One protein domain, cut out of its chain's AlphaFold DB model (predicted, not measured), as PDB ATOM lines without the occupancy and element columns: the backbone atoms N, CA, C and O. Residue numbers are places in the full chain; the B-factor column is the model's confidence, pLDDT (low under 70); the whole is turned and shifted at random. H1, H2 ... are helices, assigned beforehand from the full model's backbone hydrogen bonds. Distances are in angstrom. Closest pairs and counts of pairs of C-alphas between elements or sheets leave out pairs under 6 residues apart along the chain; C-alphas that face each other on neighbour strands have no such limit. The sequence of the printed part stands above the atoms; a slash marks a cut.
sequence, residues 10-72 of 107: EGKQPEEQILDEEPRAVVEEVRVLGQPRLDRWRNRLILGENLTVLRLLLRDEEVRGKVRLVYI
ATOM      1  N   GLU A  10      38.583 -19.588  37.613       94.06
ATOM      2  CA  GLU A  10      38.118 -20.917  38.001       94.06
ATOM      3  C   GLU A  10      36.722 -21.195  37.424       94.06
ATOM      4  O   GLU A  10      35.849 -20.330  37.441       94.06
ATOM      5  N   GLY A  11      36.519 -22.388  36.861       92.12
ATOM      6  CA  GLY A  11      35.248 -22.763  36.232       92.12
ATOM      7  C   GLY A  11      34.984 -22.117  34.866       92.12
ATOM      8  O   GLY A  11      33.900 -22.304  34.315       92.12
ATOM      9  N   LYS A  12      35.944 -21.382  34.280       93.06
ATOM     10  CA  LYS A  12      35.823 -20.879  32.905       93.06
ATOM     11  C   LYS A  12      35.699 -22.045  31.920       93.06
ATOM     12  O   LYS A  12      36.676 -22.744  31.658       93.06
ATOM     13  N   GLN A  13      34.511 -22.220  31.349       91.50
ATOM     14  CA  GLN A  13      34.275 -23.219  30.309       91.50
ATOM     15  C   GLN A  13      34.866 -22.762  28.961       91.50
ATOM     16  O   GLN A  13      34.836 -21.561  28.661       91.50
ATOM     17  N   PRO A  14      35.401 -23.689  28.143       91.75
ATOM     18  CA  PRO A  14      35.736 -23.422  26.747       91.75
ATOM     19  C   PRO A  14      34.503 -22.981  25.953       91.75
ATOM     20  O   PRO A  14      33.392 -23.441  26.217       91.75
ATOM     21  N   GLU A  15      34.700 -22.115  24.962       90.00
ATOM     22  CA  GLU A  15      33.610 -21.626  24.112       90.00
ATOM     23  C   GLU A  15      32.961 -22.775  23.335       90.00
ATOM     24  O   GLU A  15      31.738 -22.862  23.270       90.00
ATOM     25  N   GLU A  16      33.773 -23.707  22.841       90.88
ATOM     26  CA  GLU A  16      33.330 -24.895  22.115       90.88
ATOM     27  C   GLU A  16      32.383 -25.735  22.976       90.88
ATOM     28  O   GLU A  16      31.317 -26.128  22.524       90.88
ATOM     29  N   GLN A  17      32.690 -25.909  24.266       89.00
ATOM     30  CA  GLN A  17      31.810 -26.642  25.178       89.00
ATOM     31  C   GLN A  17      30.462 -25.929  25.375       89.00
ATOM     32  O   GLN A  17      29.427 -26.576  25.507       89.00
ATOM     33  N   ILE A  18      30.452 -24.594  25.376       87.56
ATOM     34  CA  ILE A  18      29.217 -23.815  25.504       87.56
ATOM     35  C   ILE A  18      28.401 -23.865  24.201       87.56
ATOM     36  O   ILE A  18      27.171 -23.860  24.268       87.56
ATOM     37  N   LEU A  19      29.043 -23.892  23.033       87.19
ATOM     38  CA  LEU A  19      28.370 -23.834  21.731       87.19
ATOM     39  C   LEU A  19      27.945 -25.207  21.190       87.19
ATOM     40  O   LEU A  19      26.888 -25.297  20.565       87.19
ATOM     41  N   ASP A  20      28.725 -26.256  21.452       84.88
ATOM     42  CA  ASP A  20      28.505 -27.607  20.912       84.88
ATOM     43  C   ASP A  20      27.465 -28.409  21.708       84.88
ATOM     44  O   ASP A  20      27.008 -29.470  21.279       84.88
ATOM     45  N   GLU A  21      27.051 -27.911  22.872       83.19
ATOM     46  CA  GLU A  21      25.973 -28.521  23.639       83.19
ATOM     47  C   GLU A  21      24.626 -28.407  22.908       83.19
ATOM     48  O   GLU A  21      24.054 -27.326  22.742       83.19
ATOM     49  N   GLU A  22      24.079 -29.565  22.533       80.06
ATOM     50  CA  GLU A  22      22.734 -29.696  21.976       80.06
ATOM     51  C   GLU A  22      21.671 -29.131  22.944       80.06
ATOM     52  O   GLU A  22      21.583 -29.578  24.098       80.06
ATOM     53  N   PRO A  23      20.828 -28.173  22.507       81.00
ATOM     54  CA  PRO A  23      19.728 -27.694  23.319       81.00
ATOM     55  C   PRO A  23      18.755 -28.843  23.592       81.00
ATOM     56  O   PRO A  23      18.219 -29.462  22.676       81.00
ATOM     57  N   ARG A  24      18.471 -29.099  24.869       84.44
ATOM     58  CA  ARG A  24      17.521 -30.138  25.306       84.44
ATOM     59  C   ARG A  24      16.068 -29.652  25.322       84.44
ATOM     60  O   ARG A  24      15.263 -30.141  26.109       84.44
ATOM     61  N   ALA A  25      15.746 -28.658  24.502       87.50
ATOM     62  CA  ALA A  25      14.436 -28.025  24.453       87.50
ATOM     63  C   ALA A  25      14.044 -27.709  23.009       87.50
ATOM     64  O   ALA A  25      14.898 -27.587  22.135       87.50
ATOM     65  N   VAL A  26      12.745 -27.543  22.782       88.44
ATOM     66  CA  VAL A  26      12.172 -27.071  21.520       88.44
ATOM     67  C   VAL A  26      11.388 -25.791  21.777       88.44
ATOM     68  O   VAL A  26      10.878 -25.581  22.877       88.44
ATOM     69  N   VAL A  27      11.302 -24.924  20.769       89.69
ATOM     70  CA  VAL A  27      10.439 -23.740  20.831       89.69
ATOM     71  C   VAL A  27       9.060 -24.125  20.305       89.69
ATOM     72  O   VAL A  27       8.936 -24.541  19.155       89.69
ATOM     73  N   GLU A  28       8.036 -23.957  21.134       93.00
ATOM     74  CA  GLU A  28       6.633 -24.147  20.761       93.00
ATOM     75  C   GLU A  28       5.904 -22.796  20.746       93.00
ATOM     76  O   GLU A  28       6.056 -21.973  21.653       93.00
ATOM     77  N   GLU A  29       5.103 -22.551  19.707       92.44
ATOM     78  CA  GLU A  29       4.268 -21.355  19.628       92.44
ATOM     79  C   GLU A  29       2.992 -21.551  20.455       92.44
ATOM     80  O   GLU A  29       2.012 -22.128  19.996       92.44
ATOM     81  N   VAL A  30       3.004 -21.052  21.691       94.38
ATOM     82  CA  VAL A  30       1.871 -21.199  22.623       94.38
ATOM     83  C   VAL A  30       0.737 -20.217  22.313       94.38
ATOM     84  O   VAL A  30      -0.438 -20.506  22.548       94.38
ATOM     85  N   ARG A  31       1.070 -19.012  21.831       93.88
ATOM     86  CA  ARG A  31       0.087 -17.952  21.584       93.88
ATOM     87  C   ARG A  31       0.585 -16.919  20.581       93.88
ATOM     88  O   ARG A  31       1.714 -16.447  20.682       93.88
ATOM     89  N   VAL A  32      -0.318 -16.474  19.710       92.12
ATOM     90  CA  VAL A  32      -0.119 -15.323  18.818       92.12
ATOM     91  C   VAL A  32      -0.999 -14.160  19.268       92.12
ATOM     92  O   VAL A  32      -2.161 -14.341  19.633       92.12
ATOM     93  N   LEU A  33      -0.426 -12.959  19.259       91.81
ATOM     94  CA  LEU A  33      -1.093 -11.712  19.625       91.81
ATOM     95  C   LEU A  33      -1.002 -10.701  18.482       91.81
ATOM     96  O   LEU A  33       0.060 -10.531  17.888       91.81
ATOM     97  N   GLY A  34      -2.095  -9.979  18.239       88.56
ATOM     98  CA  GLY A  34      -2.170  -8.955  17.197       88.56
ATOM     99  C   GLY A  34      -2.533  -9.512  15.820       88.56
ATOM    100  O   GLY A  34      -2.956 -10.656  15.682       88.56
ATOM    101  N   GLN A  35      -2.413  -8.661  14.802       86.12
ATOM    102  CA  GLN A  35      -2.720  -9.018  13.418       86.12
ATOM    103  C   GLN A  35      -1.445  -9.457  12.683       86.12
ATOM    104  O   GLN A  35      -0.389  -8.847  12.886       86.12
ATOM    105  N   PRO A  36      -1.519 -10.483  11.820       83.94
ATOM    106  CA  PRO A  36      -0.384 -10.907  11.016       83.94
ATOM    107  C   PRO A  36       0.033  -9.791  10.056       83.94
ATOM    108  O   PRO A  36      -0.801  -9.135   9.430       83.94
ATOM    109  N   ARG A  37       1.342  -9.582   9.931       85.62
ATOM    110  CA  ARG A  37       1.905  -8.612   8.991       85.62
ATOM    111  C   ARG A  37       2.159  -9.258   7.633       85.62
ATOM    112  O   ARG A  37       2.509 -10.434   7.551       85.62
ATOM    113  N   LEU A  38       2.043  -8.460   6.571       84.88
ATOM    114  CA  LEU A  38       2.310  -8.898   5.193       84.88
ATOM    115  C   LEU A  38       3.768  -9.337   4.985       84.88
ATOM    116  O   LEU A  38       4.033 -10.249   4.209       84.88
ATOM    117  N   ASP A  39       4.699  -8.718   5.713       87.12
ATOM    118  CA  ASP A  39       6.137  -9.016   5.688       87.12
ATOM    119  C   ASP A  39       6.519 -10.263   6.510       87.12
ATOM    120  O   ASP A  39       7.700 -10.588   6.609       87.12
ATOM    121  N   ARG A  40       5.535 -10.957   7.109       83.75
ATOM    122  CA  ARG A  40       5.705 -12.094   8.036       83.75
ATOM    123  C   ARG A  40       6.571 -11.790   9.265       83.75
ATOM    124  O   ARG A  40       6.847 -12.696  10.052       83.75
ATOM    125  N   TRP A  41       6.968 -10.535   9.474       86.31
ATOM    126  CA  TRP A  41       7.752 -10.153  10.634       86.31
ATOM    127  C   TRP A  41       6.889 -10.223  11.891       86.31
ATOM    128  O   TRP A  41       5.721  -9.825  11.899       86.31
ATOM    129  N   ARG A  42       7.477 -10.721  12.979       89.06
ATOM    130  CA  ARG A  42       6.793 -10.871  14.261       89.06
ATOM    131  C   ARG A  42       7.734 -10.623  15.425       89.06
ATOM    132  O   ARG A  42       8.883 -11.064  15.417       89.06
ATOM    133  N   ASN A  43       7.198  -9.980  16.455       92.56
ATOM    134  CA  ASN A  43       7.823  -9.941  17.770       92.56
ATOM    135  C   ASN A  43       7.687 -11.315  18.427       92.56
ATOM    136  O   ASN A  43       6.617 -11.922  18.370       92.56
ATOM    137  N   ARG A  44       8.757 -11.793  19.063       93.44
ATOM    138  CA  ARG A  44       8.768 -13.072  19.778       93.44
ATOM    139  C   ARG A  44       9.016 -12.813  21.258       93.44
ATOM    140  O   ARG A  44       9.970 -12.124  21.603       93.44
ATOM    141  N   LEU A  45       8.169 -13.381  22.109       95.44
ATOM    142  CA  LEU A  45       8.405 -13.499  23.544       95.44
ATOM    143  C   LEU A  45       8.602 -14.983  23.838       95.44
ATOM    144  O   LEU A  45       7.680 -15.770  23.641       95.44
ATOM    145  N   ILE A  46       9.808 -15.362  24.253       95.31
ATOM    146  CA  ILE A  46      10.176 -16.760  24.484       95.31
ATOM    147  C   ILE A  46      10.341 -16.958  25.986       95.31
ATOM    148  O   ILE A  46      11.142 -16.273  26.617       95.31
ATOM    149  N   LEU A  47       9.570 -17.883  26.551       95.56
ATOM    150  CA  LEU A  47       9.692 -18.290  27.946       95.56
ATOM    151  C   LEU A  47      10.654 -19.479  28.036       95.56
ATOM    152  O   LEU A  47      10.395 -20.519  27.438       95.56
ATOM    153  N   GLY A  48      11.742 -19.341  28.790       93.19
ATOM    154  CA  GLY A  48      12.713 -20.414  28.985       93.19
ATOM    155  C   GLY A  48      13.982 -19.939  29.683       93.19
ATOM    156  O   GLY A  48      14.116 -18.766  30.022       93.19
ATOM    157  N   GLU A  49      14.911 -20.867  29.895       93.06
ATOM    158  CA  GLU A  49      16.262 -20.542  30.350       93.06
ATOM    159  C   GLU A  49      17.050 -19.892  29.196       93.06
ATOM    160  O   GLU A  49      17.003 -20.357  28.053       93.06
ATOM    161  N   ASN A  50      17.748 -18.795  29.493       93.75
ATOM    162  CA  ASN A  50      18.353 -17.916  28.494       93.75
ATOM    163  C   ASN A  50      19.376 -18.628  27.603       93.75
ATOM    164  O   ASN A  50      19.315 -18.477  26.385       93.75
ATOM    165  N   LEU A  51      20.311 -19.389  28.171       92.31
ATOM    166  CA  LEU A  51      21.358 -20.068  27.410       92.31
ATOM    167  C   LEU A  51      20.755 -21.090  26.436       92.31
ATOM    168  O   LEU A  51      21.120 -21.124  25.261       92.31
ATOM    169  N   THR A  52      19.775 -21.862  26.892       92.69
ATOM    170  CA  THR A  52      19.053 -22.847  26.080       92.69
ATOM    171  C   THR A  52      18.299 -22.174  24.932       92.69
ATOM    172  O   THR A  52      18.398 -22.611  23.784       92.69
ATOM    173  N   VAL A  53      17.588 -21.077  25.214       93.94
ATOM    174  CA  VAL A  53      16.865 -20.299  24.196       93.94
ATOM    175  C   VAL A  53      17.829 -19.682  23.186       93.94
ATOM    176  O   VAL A  53      17.604 -19.787  21.982       93.94
ATOM    177  N   LEU A  54      18.925 -19.073  23.638       93.94
ATOM    178  CA  LEU A  54      19.919 -18.468  22.753       93.94
ATOM    179  C   LEU A  54      20.580 -19.515  21.845       93.94
ATOM    180  O   LEU A  54      20.762 -19.249  20.659       93.94
ATOM    181  N   ARG A  55      20.857 -20.726  22.346       92.88
ATOM    182  CA  ARG A  55      21.346 -21.847  21.521       92.88
ATOM    183  C   ARG A  55      20.339 -22.274  20.451       92.88
ATOM    184  O   ARG A  55      20.736 -22.552  19.323       92.88
ATOM    185  N   LEU A  56      19.044 -22.292  20.768       93.44
ATOM    186  CA  LEU A  56      17.998 -22.560  19.775       93.44
ATOM    187  C   LEU A  56      17.932 -21.455  18.714       93.44
ATOM    188  O   LEU A  56      17.871 -21.751  17.524       93.44
ATOM    189  N   LEU A  57      18.030 -20.190  19.124       93.50
ATOM    190  CA  LEU A  57      18.051 -19.048  18.205       93.50
ATOM    191  C   LEU A  57      19.302 -19.016  17.315       93.50
ATOM    192  O   LEU A  57      19.227 -18.550  16.182       93.50
ATOM    193  N   LEU A  58      20.437 -19.547  17.778       92.75
ATOM    194  CA  LEU A  58      21.628 -19.729  16.938       92.75
ATOM    195  C   LEU A  58      21.397 -20.716  15.783       92.75
ATOM    196  O   LEU A  58      22.107 -20.639  14.781       92.75
ATOM    197  N   ARG A  59      20.425 -21.625  15.904       90.94
ATOM    198  CA  ARG A  59      20.050 -22.598  14.865       90.94
ATOM    199  C   ARG A  59      18.921 -22.110  13.962       90.94
ATOM    200  O   ARG A  59      18.674 -22.712  12.924       90.94
ATOM    201  N   ASP A  60      18.255 -21.027  14.342       91.94
ATOM    202  CA  ASP A  60      17.205 -20.399  13.551       91.94
ATOM    203  C   ASP A  60      17.829 -19.490  12.480       91.94
ATOM    204  O   ASP A  60      18.428 -18.456  12.786       91.94
ATOM    205  N   GLU A  61      17.676 -19.858  11.206       92.88
ATOM    206  CA  GLU A  61      18.191 -19.085  10.071       92.88
ATOM    207  C   GLU A  61      17.575 -17.684   9.960       92.88
ATOM    208  O   GLU A  61      18.170 -16.792   9.349       92.88
ATOM    209  N   GLU A  62      16.401 -17.437  10.546       91.56
ATOM    210  CA  GLU A  62      15.799 -16.104  10.600       91.56
ATOM    211  C   GLU A  62      16.504 -15.179  11.601       91.56
ATOM    212  O   GLU A  62      16.381 -13.959  11.482       91.56
ATOM    213  N   VAL A  63      17.276 -15.732  12.543       93.69
ATOM    214  CA  VAL A  63      17.907 -14.983  13.644       93.69
ATOM    215  C   VAL A  63      19.435 -15.019  13.574       93.69
ATOM    216  O   VAL A  63      20.083 -13.986  13.783       93.69
ATOM    217  N   ARG A  64      20.035 -16.169  13.248       95.19
ATOM    218  CA  ARG A  64      21.491 -16.354  13.193       95.19
ATOM    219  C   ARG A  64      22.144 -15.325  12.268       95.19
ATOM    220  O   ARG A  64      21.824 -15.228  11.088       95.19
ATOM    221  N   GLY A  65      23.085 -14.552  12.814       96.06
ATOM    222  CA  GLY A  65      23.818 -13.520  12.069       96.06
ATOM    223  C   GLY A  65      22.991 -12.288  11.675       96.06
ATOM    224  O   GLY A  65      23.511 -11.414  10.989       96.06
ATOM    225  N   LYS A  66      21.725 -12.195  12.107       95.56
ATOM    226  CA  LYS A  66      20.790 -11.107  11.758       95.56
ATOM    227  C   LYS A  66      20.480 -10.169  12.932       95.56
ATOM    228  O   LYS A  66      19.746  -9.195  12.770       95.56
ATOM    229  N   VAL A  67      21.042 -10.430  14.115       95.44
ATOM    230  CA  VAL A  67      20.864  -9.590  15.308       95.44
ATOM    231  C   VAL A  67      21.706  -8.321  15.192       95.44
ATOM    232  O   VAL A  67      22.928  -8.379  15.094       95.44
ATOM    233  N   ARG A  68      21.046  -7.158  15.234       97.56
ATOM    234  CA  ARG A  68      21.701  -5.842  15.138       97.56
ATOM    235  C   ARG A  68      22.025  -5.213  16.496       97.56
ATOM    236  O   ARG A  68      22.975  -4.443  16.597       97.56
ATOM    237  N   LEU A  69      21.213  -5.482  17.516       97.38
ATOM    238  CA  LEU A  69      21.338  -4.901  18.850       97.38
ATOM    239  C   LEU A  69      20.918  -5.941  19.884       97.38
ATOM    240  O   LEU A  69      19.882  -6.583  19.726       97.38
ATOM    241  N   VAL A  70      21.709  -6.061  20.944       95.75
ATOM    242  CA  VAL A  70      21.384  -6.846  22.134       95.75
ATOM    243  C   VAL A  70      21.412  -5.897  23.323       95.75
ATOM    244  O   VAL A  70      22.397  -5.190  23.523       95.75
ATOM    245  N   TYR A  71      20.330  -5.877  24.096       96.38
ATOM    246  CA  TYR A  71      20.262  -5.193  25.382       96.38
ATOM    247  C   TYR A  71      20.018  -6.241  26.465       96.38
ATOM    248  O   TYR A  71      19.095  -7.045  26.338       96.38
ATOM    249  N   ILE A  72      20.855  -6.241  27.500       95.00
ATOM    250  CA  ILE A  72      20.724  -7.110  28.669       95.00
ATOM    251  C   ILE A  72      20.959  -6.293  29.937       95.00
ATOM    252  O   ILE A  72      21.816  -5.411  29.956       95.00
TER     253      ILE A  72
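What this domain is: This is residues 10 to 72 of the 107 residues of an uncharacterized protein of Armatimonadetes bacterium (UniProt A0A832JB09). What does the model look like? It has little regular structure: a loose, elongated loop model, with H2 near its middle, H1 to one side, and a long loop, residues 21 to 49, that reaches out and folds back to H2. Residues 10 to 17, 35 to 41 and 65 to 72 stick out. What is printed? 63 residues with two named helices, H1 then H2, and no named strand are all helix by class, though these hold only 16 residues; the radius of gyration of the C-alphas is 14.4 A and the spans are 49 by 25 by 22 A.

How they stand to each other: How does H2, residues 50 to 59, stand to H1, residues 15 to 20? They are close but not clearly touching; the closest C-alphas, of Leu 19 and Arg 55, are 7.3 A apart. Which way do they run? The same way, at a steep tilt of 65 degrees. How are their backbones? Every O i to N i+4 pair is within hydrogen-bond range in H1, and 5 of 6 in H2.

Where its parts are: Where is H2? It runs 14.5 A from C-alpha 50 at (18.353, -17.916, 28.494) to C-alpha 59. Where is H1? It begins at C-alpha 15, (33.610, -21.626, 24.112), and spans 8.5 A.

The domain as a whole: How large is it? The C-alphas farthest apart, of Glu 10 and Leu 38, are 50.0 A apart. Is it whole? The printed part has no cut, the H1 to H2 link is long, and no printed residue is under 70 in pLDDT.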